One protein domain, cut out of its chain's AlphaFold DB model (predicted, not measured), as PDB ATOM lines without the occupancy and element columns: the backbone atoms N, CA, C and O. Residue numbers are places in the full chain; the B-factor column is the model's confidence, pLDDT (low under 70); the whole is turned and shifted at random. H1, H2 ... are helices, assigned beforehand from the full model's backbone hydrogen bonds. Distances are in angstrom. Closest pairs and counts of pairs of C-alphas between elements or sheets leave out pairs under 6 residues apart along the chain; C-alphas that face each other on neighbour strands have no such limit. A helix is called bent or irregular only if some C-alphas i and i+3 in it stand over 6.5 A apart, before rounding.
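What this domain is: This is residues 4 to 88 of the 149 residues of an uncharacterized protein of Halomonas olivaria (UniProt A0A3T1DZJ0). Two long helices, H1 and the arm H3a of H3, make a narrow V: they meet near one end, where the shorter helix H2 packs on both of them, and their far ends, residues 4 to 14 of H1 and residues 68 to 88, stick out free. At the tip of the second leg H3 kinks, and its short last arm H3b turns off to one side. The printed part has 85 residues with three named helices, H1, H2 and H3 in that order along the chain, and no named strand; its class is all helix. The whole is loose, with a radius of gyration of the C-alphas of 16.1 A, and elongated, spanning 51 by 29 by 20 A, while the body without the free stretches is compact and spans 28 by 20 by 14 A.

How they stand to each other: H1, residues 4 to 28, touches H2, residues 34 to 48, with its residues 21 to 28 alone; the closest C-alphas are those of Ile 26 and Tyr 44, 4.7 A apart. H1 and H2 run the same way at a steep tilt of 44 degrees. H3, residues 52 to 86, was assigned as one helix by its hydrogen bonds but is bent: C-alphas 76 and 79 are 6.7 A apart, and its arms are H3a, residues 52 to 76, and H3b, residues 79 to 86. H2 and H3a form a helical hairpin, running opposite ways at a shallow tilt of 28 degrees, with the C-alphas of Gly 43 and Ala 55 closest at 5.5 A; H3a touches H2 with residues 52 to 59 alone. Residues 19 to 27 of H1 touch residues 52 to 63 of H3a, the closest C-alphas being those of Ile 23 and Leu 56, 7.0 A apart. H1 and H3a run opposite ways at a shallow tilt of 34.5 degrees, only just short of steep. H1, H2 and H3a form a bundle, three helices that touch one another. H3b is only just about perpendicular to H3a, at 71 degrees, and is apart from H1 and H2. Every O i to N i+4 pair is within hydrogen-bond range in H3b, against 19 of 21 in H1, 20 of 21 in H3a and 5 of 11 in H2, where 8 of 12 O i to N i+3 pairs are within range.

Where its parts are: H1 begins at C-alpha 4, (-3.575, -29.032, 16.239), and measures 36.7 A from first to last C-alpha. H2 measures 21.3 A and is neither bent nor irregular, but only just: C-alphas 41 and 44 are 6.3 A apart. H3a begins at C-alpha 52, (-32.873, -22.404, 37.961), and measures 36.4 A; H3b measures 10.9 A and ends at C-alpha 86, (-9.705, -53.168, 12.138).

The domain as a whole: The two C-alphas farthest apart are those of Gly 50 and Asn 87, at 52.7 A. The printed part has no cut, and the links H1 to H2 and H2 to H3 are tight. The mean pLDDT of the printed part is 87.7, and no printed residue is under 70.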
ATOM      1  N   ILE A   4      -3.228 -28.960  14.817       92.88
ATOM      2  CA  ILE A   4      -3.575 -29.032  16.239       92.88
ATOM      3  C   ILE A   4      -4.568 -27.924  16.600       92.88
ATOM      4  O   ILE A   4      -5.586 -28.181  17.241       92.88
ATOM      5  N   THR A   5      -4.324 -26.697  16.135       92.00
ATOM      6  CA  THR A   5      -5.213 -25.555  16.388       92.00
ATOM      7  C   THR A   5      -6.596 -25.765  15.773       92.00
ATOM      8  O   THR A   5      -7.604 -25.425  16.387       92.00
ATOM      9  N   SER A   6      -6.655 -26.366  14.583       93.75
ATOM     10  CA  SER A   6      -7.919 -26.656  13.893       93.75
ATOM     11  C   SER A   6      -8.749 -27.696  14.653       93.75
ATOM     12  O   SER A   6      -9.950 -27.512  14.843       93.75
ATOM     13  N   MET A   7      -8.105 -28.756  15.153       92.69
ATOM     14  CA  MET A   7      -8.766 -29.773  15.978       92.69
ATOM     15  C   MET A   7      -9.250 -29.198  17.313       92.69
ATOM     16  O   MET A   7     -10.393 -29.433  17.701       92.69
ATOM     17  N   ALA A   8      -8.422 -28.395  17.986       92.38
ATOM     18  CA  ALA A   8      -8.800 -27.741  19.237       92.38
ATOM     19  C   ALA A   8     -10.024 -26.822  19.064       92.38
ATOM     20  O   ALA A   8     -10.928 -26.831  19.900       92.38
ATOM     21  N   LEU A   9     -10.092 -26.081  17.953       94.81
ATOM     22  CA  LEU A   9     -11.237 -25.233  17.624       94.81
ATOM     23  C   LEU A   9     -12.520 -26.051  17.423       94.81
ATOM     24  O   LEU A   9     -13.554 -25.705  17.995       94.81
ATOM     25  N   LEU A  10     -12.464 -27.146  16.656       93.56
ATOM     26  CA  LEU A  10     -13.626 -28.016  16.429       93.56
ATOM     27  C   LEU A  10     -14.141 -28.638  17.732       93.56
ATOM     28  O   LEU A  10     -15.352 -28.679  17.952       93.56
ATOM     29  N   ILE A  11     -13.235 -29.064  18.615       91.62
ATOM     30  CA  ILE A  11     -13.590 -29.599  19.936       91.62
ATOM     31  C   ILE A  11     -14.261 -28.517  20.791       91.62
ATOM     32  O   ILE A  11     -15.296 -28.777  21.400       91.62
ATOM     33  N   GLY A  12     -13.725 -27.294  20.796       92.12
ATOM     34  CA  GLY A  12     -14.318 -26.173  21.527       92.12
ATOM     35  C   GLY A  12     -15.742 -25.853  21.063       92.12
ATOM     36  O   GLY A  12     -16.651 -25.737  21.887       92.12
ATOM     37  N   VAL A  13     -15.959 -25.782  19.745       94.44
ATOM     38  CA  VAL A  13     -17.294 -25.563  19.158       94.44
ATOM     39  C   VAL A  13     -18.242 -26.713  19.506       94.44
ATOM     40  O   VAL A  13     -19.387 -26.468  19.888       94.44
ATOM     41  N   TYR A  14     -17.769 -27.959  19.436       91.62
ATOM     42  CA  TYR A  14     -18.556 -29.129  19.817       91.62
ATOM     43  C   TYR A  14     -18.998 -29.061  21.285       91.62
ATOM     44  O   TYR A  14     -20.201 -29.063  21.554       91.62
ATOM     45  N   CYS A  15     -18.063 -28.905  22.226       89.00
ATOM     46  CA  CYS A  15     -18.378 -28.809  23.654       89.00
ATOM     47  C   CYS A  15     -19.337 -27.646  23.958       89.00
ATOM     48  O   CYS A  15     -20.298 -27.826  24.710       89.00
ATOM     49  N   GLY A  16     -19.126 -26.482  23.334       89.81
ATOM     50  CA  GLY A  16     -20.007 -25.323  23.485       89.81
ATOM     51  C   GLY A  16     -21.425 -25.579  22.968       89.81
ATOM     52  O   GLY A  16     -22.396 -25.262  23.654       89.81
ATOM     53  N   SER A  17     -21.561 -26.202  21.794       89.81
ATOM     54  CA  SER A  17     -22.870 -26.501  21.194       89.81
ATOM     55  C   SER A  17     -23.685 -27.517  22.007       89.81
ATOM     56  O   SER A  17     -24.885 -27.325  22.211       89.81
ATOM     57  N   VAL A  18     -23.034 -28.562  22.532       88.38
ATOM     58  CA  VAL A  18     -23.681 -29.609  23.339       88.38
ATOM     59  C   VAL A  18     -24.177 -29.050  24.675       88.38
ATOM     60  O   VAL A  18     -25.313 -29.317  25.081       88.38
ATOM     61  N   TYR A  19     -23.358 -28.240  25.350       88.06
ATOM     62  CA  TYR A  19     -23.759 -27.606  26.605       88.06
ATOM     63  C   TYR A  19     -24.843 -26.537  26.385       88.06
ATOM     64  O   TYR A  19     -25.843 -26.514  27.105       88.06
ATOM     65  N   GLY A  20     -24.719 -25.717  25.335       87.62
ATOM     66  CA  GLY A  20     -25.701 -24.682  24.997       87.62
ATOM     67  C   GLY A  20     -27.116 -25.226  24.766       87.62
ATOM     68  O   GLY A  20     -28.085 -24.642  25.248       87.62
ATOM     69  N   GLY A  21     -27.243 -26.391  24.118       86.31
ATOM     70  CA  GLY A  21     -28.535 -27.066  23.939       86.31
ATOM     71  C   GLY A  21     -29.166 -27.583  25.239       86.31
ATOM     72  O   GLY A  21     -30.377 -27.782  25.300       86.31
ATOM     73  N   SER A  22     -28.370 -27.770  26.293       85.31
ATOM     74  CA  SER A  22     -28.866 -28.191  27.608       85.31
ATOM     75  C   SER A  22     -29.467 -27.022  28.397       85.31
ATOM     76  O   SER A  22     -30.403 -27.227  29.163       85.31
ATOM     77  N   ILE A  23     -29.015 -25.786  28.164       88.94
ATOM     78  CA  ILE A  23     -29.568 -24.584  28.813       88.94
ATOM     79  C   ILE A  23     -31.023 -24.354  28.378       88.94
ATOM     80  O   ILE A  23     -31.909 -24.181  29.215       88.94
ATOM     81  N   THR A  24     -31.292 -24.399  27.070       87.50
ATOM     82  CA  THR A  24     -32.656 -24.244  26.531       87.50
ATOM     83  C   THR A  24     -33.566 -25.402  26.936       87.50
ATOM     84  O   THR A  24     -34.756 -25.200  27.179       87.50
ATOM     85  N   ALA A  25     -32.999 -26.600  27.075       86.62
ATOM     86  CA  ALA A  25     -33.685 -27.777  27.579       86.62
ATOM     87  C   ALA A  25     -34.141 -27.585  29.046       86.62
ATOM     88  O   ALA A  25     -35.300 -27.848  29.369       86.62
ATOM     89  N   ILE A  26     -33.275 -27.058  29.917       87.94
ATOM     90  CA  ILE A  26     -33.575 -26.820  31.343       87.94
ATOM     91  C   ILE A  26     -34.592 -25.686  31.536       87.94
ATOM     92  O   ILE A  26     -35.472 -25.793  32.389       87.94
ATOM     93  N   LEU A  27     -34.490 -24.609  30.753       85.19
ATOM     94  CA  LEU A  27     -35.328 -23.415  30.918       85.19
ATOM     95  C   LEU A  27     -36.699 -23.523  30.232       85.19
ATOM     96  O   LEU A  27     -37.693 -23.060  30.781       85.19
ATOM     97  N   ILE A  28     -36.755 -24.106  29.030       85.62
ATOM     98  CA  ILE A  28     -37.916 -24.023  28.117       85.62
ATOM     99  C   ILE A  28     -38.461 -25.429  27.771       85.62
ATOM    100  O   ILE A  28     -39.297 -25.582  26.885       85.62
ATOM    101  N   ASN A  29     -37.974 -26.490  28.430       83.50
ATOM    102  CA  ASN A  29     -38.349 -27.897  28.185       83.50
ATOM    103  C   ASN A  29     -38.279 -28.341  26.714       83.50
ATOM    104  O   ASN A  29     -38.917 -29.308  26.317       83.50
ATOM    105  N   THR A  30     -37.511 -27.638  25.882       86.00
ATOM    106  CA  THR A  30     -37.445 -27.909  24.445       86.00
ATOM    107  C   THR A  30     -36.042 -28.402  24.103       86.00
ATOM    108  O   THR A  30     -35.156 -27.590  23.818       86.00
ATOM    109  N   PRO A  31     -35.788 -29.723  24.182       81.62
ATOM    110  CA  PRO A  31     -34.475 -30.270  23.895       81.62
ATOM    111  C   PRO A  31     -34.215 -30.274  22.388       81.62
ATOM    112  O   PRO A  31     -34.993 -30.814  21.606       81.62
ATOM    113  N   GLY A  32     -33.080 -29.707  21.979       73.69
ATOM    114  CA  GLY A  32     -32.632 -29.748  20.582       73.69
ATOM    115  C   GLY A  32     -31.965 -31.067  20.177       73.69
ATOM    116  O   GLY A  32     -31.745 -31.307  18.993       73.69
ATOM    117  N   THR A  33     -31.626 -31.929  21.141       81.38
ATOM    118  CA  THR A  33     -30.971 -33.222  20.908       81.38
ATOM    119  C   THR A  33     -31.540 -34.291  21.843       81.38
ATOM    120  O   THR A  33     -31.991 -33.962  22.945       81.38
ATOM    121  N   PRO A  34     -31.488 -35.583  21.463       77.19
ATOM    122  CA  PRO A  34     -31.915 -36.667  22.348       77.19
ATOM    123  C   PRO A  34     -31.082 -36.742  23.638       77.19
ATOM    124  O   PRO A  34     -31.603 -37.156  24.668       77.19
ATOM    125  N   GLN A  35     -29.821 -36.293  23.622       80.75
ATOM    126  CA  GLN A  35     -28.978 -36.241  24.821       80.75
ATOM    127  C   GLN A  35     -29.489 -35.201  25.828       80.75
ATOM    128  O   GLN A  35     -29.613 -35.504  27.011       80.75
ATOM    129  N   SER A  36     -29.851 -34.000  25.365       82.31
ATOM    130  CA  SER A  36     -30.412 -32.954  26.233       82.31
ATOM    131  C   SER A  36     -31.846 -33.253  26.679       82.31
ATOM    132  O   SER A  36     -32.311 -32.665  27.652       82.31
ATOM    133  N   ALA A  37     -32.552 -34.174  26.011       81.50
ATOM    134  CA  ALA A  37     -33.875 -34.617  26.446       81.50
ATOM    135  C   ALA A  37     -33.817 -35.300  27.821       81.50
ATOM    136  O   ALA A  37     -34.689 -35.055  28.651       81.50
ATOM    137  N   ALA A  38     -32.758 -36.063  28.114       83.88
ATOM    138  CA  ALA A  38     -32.537 -36.611  29.454       83.88
ATOM    139  C   ALA A  38     -32.412 -35.490  30.501       83.88
ATOM    140  O   ALA A  38     -33.067 -35.531  31.537       83.88
ATOM    141  N   THR A  39     -31.672 -34.427  30.177       85.00
ATOM    142  CA  THR A  39     -31.504 -33.256  31.049       85.00
ATOM    143  C   THR A  39     -32.818 -32.517  31.309       85.00
ATOM    144  O   THR A  39     -32.974 -31.922  32.371       85.00
ATOM    145  N   THR A  40     -33.790 -32.553  30.387       84.50
ATOM    146  CA  THR A  40     -35.106 -31.930  30.633       84.50
ATOM    147  C   THR A  40     -35.918 -32.627  31.712       84.50
ATOM    148  O   THR A  40     -36.676 -31.946  32.401       84.50
ATOM    149  N   PHE A  41     -35.757 -33.946  31.868       83.25
ATOM    150  CA  PHE A  41     -36.510 -34.712  32.858       83.25
ATOM    151  C   PHE A  41     -36.167 -34.283  34.284       83.25
ATOM    152  O   PHE A  41     -37.080 -34.138  35.091       83.25
ATOM    153  N   ASP A  42     -34.894 -33.998  34.558       83.44
ATOM    154  CA  ASP A  42     -34.450 -33.542  35.879       83.44
ATOM    155  C   ASP A  42     -34.402 -32.007  35.986       83.44
ATOM    156  O   ASP A  42     -34.789 -31.426  36.999       83.44
ATOM    157  N   GLY A  43     -33.957 -31.314  34.935       83.06
ATOM    158  CA  GLY A  43     -33.689 -29.875  34.958       83.06
ATOM    159  C   GLY A  43     -34.932 -28.987  34.902       83.06
ATOM    160  O   GLY A  43     -35.026 -28.016  35.648       83.06
ATOM    161  N   TYR A  44     -35.913 -29.316  34.058       85.25
ATOM    162  CA  TYR A  44     -37.129 -28.506  33.929       85.25
ATOM    163  C   TYR A  44     -38.014 -28.471  35.190       85.25
ATOM    164  O   TYR A  44     -38.480 -27.382  35.533       85.25
ATOM    165  N   PRO A  45     -38.246 -29.576  35.933       84.94
ATOM    166  CA  PRO A  45     -38.997 -29.488  37.186       84.94
ATOM    167  C   PRO A  45     -38.264 -28.664  38.256       84.94
ATOM    168  O   PRO A  45     -38.921 -27.960  39.018       84.94
ATOM    169  N   MET A  46     -36.924 -28.671  38.286       84.69
ATOM    170  CA  MET A  46     -36.151 -27.786  39.173       84.69
ATOM    171  C   MET A  46     -36.298 -26.307  38.783       84.69
ATOM    172  O   MET A  46     -36.489 -25.459  39.654       84.69
ATOM    173  N   THR A  47     -36.317 -25.999  37.483       85.50
ATOM    174  CA  THR A  47     -36.623 -24.652  36.971       85.50
ATOM    175  C   THR A  47     -38.022 -24.190  37.395       85.50
ATOM    176  O   THR A  47     -38.178 -23.059  37.852       85.50
ATOM    177  N   GLN A  48     -39.040 -25.057  37.314       85.50
ATOM    178  CA  GLN A  48     -40.408 -24.725  37.749       85.50
ATOM    179  C   GLN A  48     -40.522 -24.457  39.257       85.50
ATOM    180  O   GLN A  48     -41.383 -23.690  39.680       85.50
ATOM    181  N   GLN A  49     -39.645 -25.055  40.064       86.06
ATOM    182  CA  GLN A  49     -39.540 -24.800  41.505       86.06
ATOM    183  C   GLN A  49     -38.778 -23.502  41.835       86.06
ATOM    184  O   GLN A  49     -38.553 -23.210  43.007       86.06
ATOM    185  N   GLY A  50     -38.357 -22.732  40.824       84.12
ATOM    186  CA  GLY A  50     -37.576 -21.506  40.992       84.12
ATOM    187  C   GLY A  50     -36.081 -21.736  41.243       84.12
ATOM    188  O   GLY A  50     -35.363 -20.768  41.465       84.12
ATOM    189  N   ARG A  51     -35.597 -22.985  41.174       88.06
ATOM    190  CA  ARG A  51     -34.195 -23.387  41.422       88.06
ATOM    191  C   ARG A  51     -33.402 -23.499  40.117       88.06
ATOM    192  O   ARG A  51     -32.808 -24.531  39.801       88.06
ATOM    193  N   VAL A  52     -33.464 -22.446  39.310       85.94
ATOM    194  CA  VAL A  52     -32.873 -22.404  37.961       85.94
ATOM    195  C   VAL A  52     -31.346 -22.405  38.015       85.94
ATOM    196  O   VAL A  52     -30.680 -23.112  37.262       85.94
ATOM    197  N   ASP A  53     -30.798 -21.609  38.921       85.62
ATOM    198  CA  ASP A  53     -29.374 -21.456  39.197       85.62
ATOM    199  C   ASP A  53     -28.732 -22.774  39.646       85.62
ATOM    200  O   ASP A  53     -27.702 -23.177  39.099       85.62
ATOM    201  N   GLU A  54     -29.378 -23.496  40.562       87.62
ATOM    202  CA  GLU A  54     -28.913 -24.818  40.987       87.62
ATOM    203  C   GLU A  54     -29.011 -25.846  39.851       87.62
ATOM    204  O   GLU A  54     -28.068 -26.613  39.641       87.62
ATOM    205  N   ALA A  55     -30.099 -25.842  39.072       86.75
ATOM    206  CA  ALA A  55     -30.272 -26.758  37.942       86.75
ATOM    207  C   ALA A  55     -29.187 -26.570  36.866       86.75
ATOM    208  O   ALA A  55     -28.596 -27.551  36.399       86.75
ATOM    209  N   LEU A  56     -28.875 -25.320  36.497       88.00
ATOM    210  CA  LEU A  56     -27.774 -25.024  35.575       88.00
ATOM    211  C   LEU A  56     -26.407 -25.366  36.183       88.00
ATOM    212  O   LEU A  56     -25.540 -25.880  35.471       88.00
ATOM    213  N   GLY A  57     -26.213 -25.123  37.481       89.12
ATOM    214  CA  GLY A  57     -24.993 -25.499  38.195       89.12
ATOM    215  C   GLY A  57     -24.719 -27.000  38.092       89.12
ATOM    216  O   GLY A  57     -23.657 -27.405  37.610       89.12
ATOM    217  N   TRP A  58     -25.701 -27.833  38.445       88.31
ATOM    218  CA  TRP A  58     -25.598 -29.293  38.337       88.31
ATOM    219  C   TRP A  58     -25.372 -29.767  36.901       88.31
ATOM    220  O   TRP A  58     -24.523 -30.629  36.674       88.31
ATOM    221  N   ALA A  59     -26.059 -29.175  35.921       88.44
ATOM    222  CA  ALA A  59     -25.853 -29.508  34.512       88.44
ATOM    223  C   ALA A  59     -24.434 -29.158  34.020       88.44
ATOM    224  O   ALA A  59     -23.830 -29.924  33.259       88.44
ATOM    225  N   THR A  60     -23.878 -28.030  34.479       89.44
ATOM    226  CA  THR A  60     -22.500 -27.612  34.169       89.44
ATOM    227  C   THR A  60     -21.496 -28.589  34.763       89.44
ATOM    228  O   THR A  60     -20.615 -29.078  34.056       89.44
ATOM    229  N   PHE A  61     -21.650 -28.913  36.049       91.56
ATOM    230  CA  PHE A  61     -20.766 -29.849  36.737       91.56
ATOM    231  C   PHE A  61     -20.823 -31.242  36.113       91.56
ATOM    232  O   PHE A  61     -19.772 -31.815  35.828       91.56
ATOM    233  N   ALA A  62     -22.018 -31.756  35.820       90.00
ATOM    234  CA  ALA A  62     -22.182 -33.041  35.147       90.00
ATOM    235  C   ALA A  62     -21.499 -33.061  33.768       90.00
ATOM    236  O   ALA A  62     -20.817 -34.029  33.432       90.00
ATOM    237  N   SER A  63     -21.615 -31.978  32.991       89.25
ATOM    238  CA  SER A  63     -20.981 -31.868  31.669       89.25
ATOM    239  C   SER A  63     -19.456 -31.768  31.758       89.25
ATOM    240  O   SER A  63     -18.747 -32.399  30.976       89.25
ATOM    241  N   PHE A  64     -18.935 -31.008  32.726       91.50
ATOM    242  CA  PHE A  64     -17.497 -30.864  32.941       91.50
ATOM    243  C   PHE A  64     -16.863 -32.178  33.410       91.50
ATOM    244  O   PHE A  64     -15.914 -32.662  32.792       91.50
ATOM    245  N   PHE A  65     -17.422 -32.797  34.453       93.56
ATOM    246  CA  PHE A  65     -16.933 -34.079  34.956       93.56
ATOM    247  C   PHE A  65     -17.101 -35.190  33.923       93.56
ATOM    248  O   PHE A  65     -16.158 -35.945  33.707       93.56
ATOM    249  N   GLY A  66     -18.244 -35.261  33.237       90.31
ATOM    250  CA  GLY A  66     -18.468 -36.224  32.160       90.31
ATOM    251  C   GLY A  66     -17.484 -36.050  31.002       90.31
ATOM    252  O   GLY A  66     -16.952 -37.039  30.503       90.31
ATOM    253  N   GLY A  67     -17.179 -34.807  30.616       90.56
ATOM    254  CA  GLY A  67     -16.194 -34.497  29.579       90.56
ATOM    255  C   GLY A  67     -14.776 -34.916  29.969       90.56
ATOM    256  O   GLY A  67     -14.125 -35.647  29.224       90.56
ATOM    257  N   VAL A  68     -14.314 -34.523  31.160       92.88
ATOM    258  CA  VAL A  68     -12.980 -34.893  31.664       92.88
ATOM    259  C   VAL A  68     -12.863 -36.408  31.838       92.88
ATOM    260  O   VAL A  68     -11.890 -37.011  31.388       92.88
ATOM    261  N   PHE A  69     -13.870 -37.039  32.439       94.69
ATOM    262  CA  PHE A  69     -13.901 -38.482  32.664       94.69
ATOM    263  C   PHE A  69     -13.916 -39.269  31.348       94.69
ATOM    264  O   PHE A  69     -13.157 -40.227  31.196       94.69
ATOM    265  N   SER A  70     -14.710 -38.829  30.367       91.75
ATOM    266  CA  SER A  70     -14.740 -39.416  29.024       91.75
ATOM    267  C   SER A  70     -13.385 -39.307  28.328       91.75
ATOM    268  O   SER A  70     -12.909 -40.299  27.782       91.75
ATOM    269  N   CYS A  71     -12.707 -38.156  28.410       91.69
ATOM    270  CA  CYS A  71     -11.358 -37.996  27.859       91.69
ATOM    271  C   CYS A  71     -10.364 -38.995  28.465       91.69
ATOM    272  O   CYS A  71      -9.620 -39.638  27.724       91.69
ATOM    273  N   VAL A  72     -10.371 -39.164  29.792       93.69
ATOM    274  CA  VAL A  72      -9.490 -40.129  30.472       93.69
ATOM    275  C   VAL A  72      -9.787 -41.551  29.998       93.69
ATOM    276  O   VAL A  72      -8.870 -42.266  29.603       93.69
ATOM    277  N   ILE A  73     -11.060 -41.950  29.969       94.56
ATOM    278  CA  ILE A  73     -11.463 -43.285  29.506       94.56
ATOM    279  C   ILE A  73     -11.091 -43.509  28.043       94.56
ATOM    280  O   ILE A  73     -10.586 -44.577  27.701       94.56
ATOM    281  N   LEU A  74     -11.313 -42.522  27.174       91.81
ATOM    282  CA  LEU A  74     -11.004 -42.626  25.752       91.81
ATOM    283  C   LEU A  74      -9.514 -42.856  25.514       91.81
ATOM    284  O   LEU A  74      -9.182 -43.661  24.652       91.81
ATOM    285  N   ILE A  75      -8.619 -42.244  26.290       92.81
ATOM    286  CA  ILE A  75      -7.171 -42.479  26.157       92.81
ATOM    287  C   ILE A  75      -6.822 -43.964  26.369       92.81
ATOM    288  O   ILE A  75      -5.990 -44.507  25.641       92.81
ATOM    289  N   PHE A  76      -7.483 -44.641  27.312       92.38
ATOM    290  CA  PHE A  76      -7.245 -46.063  27.586       92.38
ATOM    291  C   PHE A  76      -8.014 -46.999  26.641       92.38
ATOM    292  O   PHE A  76      -7.451 -47.979  26.149       92.38
ATOM    293  N   CYS A  77      -9.280 -46.695  26.346       91.31
ATOM    294  CA  CYS A  77     -10.153 -47.551  25.541       91.31
ATOM    295  C   CYS A  77      -9.938 -47.403  24.028       91.31
ATOM    296  O   CYS A  77     -10.081 -48.389  23.305       91.31
ATOM    297  N   ALA A  78      -9.580 -46.216  23.523       90.50
ATOM    298  CA  ALA A  78      -9.396 -45.973  22.089       90.50
ATOM    299  C   ALA A  78      -8.436 -46.963  21.400       90.50
ATOM    300  O   ALA A  78      -8.820 -47.508  20.362       90.50
ATOM    301  N   PRO A  79      -7.234 -47.275  21.932       88.19
ATOM    302  CA  PRO A  79      -6.337 -48.223  21.271       88.19
ATOM    303  C   PRO A  79      -6.881 -49.657  21.266       88.19
ATOM    304  O   PRO A  79      -6.632 -50.406  20.320       88.19
ATOM    305  N   GLN A  80      -7.628 -50.059  22.297       87.81
ATOM    306  CA  GLN A  80      -8.258 -51.381  22.334       87.81
ATOM    307  C   GLN A  80      -9.401 -51.469  21.319       87.81
ATOM    308  O   GLN A  80      -9.494 -52.445  20.574       87.81
ATOM    309  N   LEU A  81     -10.218 -50.419  21.237       86.25
ATOM    310  CA  LEU A  81     -11.340 -50.349  20.309       86.25
ATOM    311  C   LEU A  81     -10.869 -50.291  18.850       86.25
ATOM    312  O   LEU A  81     -11.460 -50.944  17.995       86.25
ATOM    313  N   ALA A  82      -9.763 -49.594  18.568       87.31
ATOM    314  CA  ALA A  82      -9.160 -49.542  17.237       87.31
ATOM    315  C   ALA A  82      -8.716 -50.930  16.744       87.31
ATOM    316  O   ALA A  82      -8.969 -51.286  15.595       87.31
ATOM    317  N   LYS A  83      -8.119 -51.753  17.617       84.88
ATOM    318  CA  LYS A  83      -7.741 -53.135  17.268       84.88
ATOM    319  C   LYS A  83      -8.958 -53.998  16.937       84.88
ATOM    320  O   LYS A  83      -8.883 -54.828  16.036       84.88
ATOM    321  N   PHE A  84     -10.072 -53.798  17.639       83.12
ATOM    322  CA  PHE A  84     -11.318 -54.502  17.340       83.12
ATOM    323  C   PHE A  84     -11.927 -54.025  16.015       83.12
ATOM    324  O   PHE A  84     -12.297 -54.843  15.178       83.12
ATOM    325  N   ALA A  85     -11.933 -52.710  15.780       82.81
ATOM    326  CA  ALA A  85     -12.508 -52.108  14.583       82.81
ATOM    327  C   ALA A  85     -11.808 -52.532  13.281       82.81
ATOM    328  O   ALA A  85     -12.472 -52.715  12.266       82.81
ATOM    329  N   VAL A  86     -10.486 -52.726  13.311       80.31
ATOM    330  CA  VAL A  86      -9.705 -53.168  12.138       80.31
ATOM    331  C   VAL A  86     -10.050 -54.602  11.709       80.31
ATOM    332  O   VAL A  86      -9.857 -54.948  10.548       80.31
ATOM    333  N   ASN A  87     -10.591 -55.428  12.609       82.19
ATOM    334  CA  ASN A  87     -11.011 -56.795  12.290       82.19
ATOM    335  C   ASN A  87     -12.464 -56.888  11.792       82.19
ATOM    336  O   ASN A  87     -12.909 -57.984  11.461       82.19
ATOM    337  N   PHE A  88     -13.217 -55.781  11.737       84.19
ATOM    338  CA  PHE A  88     -14.568 -55.811  11.182       84.19
ATOM    339  C   PHE A  88     -14.526 -56.021   9.668       84.19
ATOM    340  O   PHE A  88     -13.966 -55.213   8.925       84.19
TER     341      PHE A  88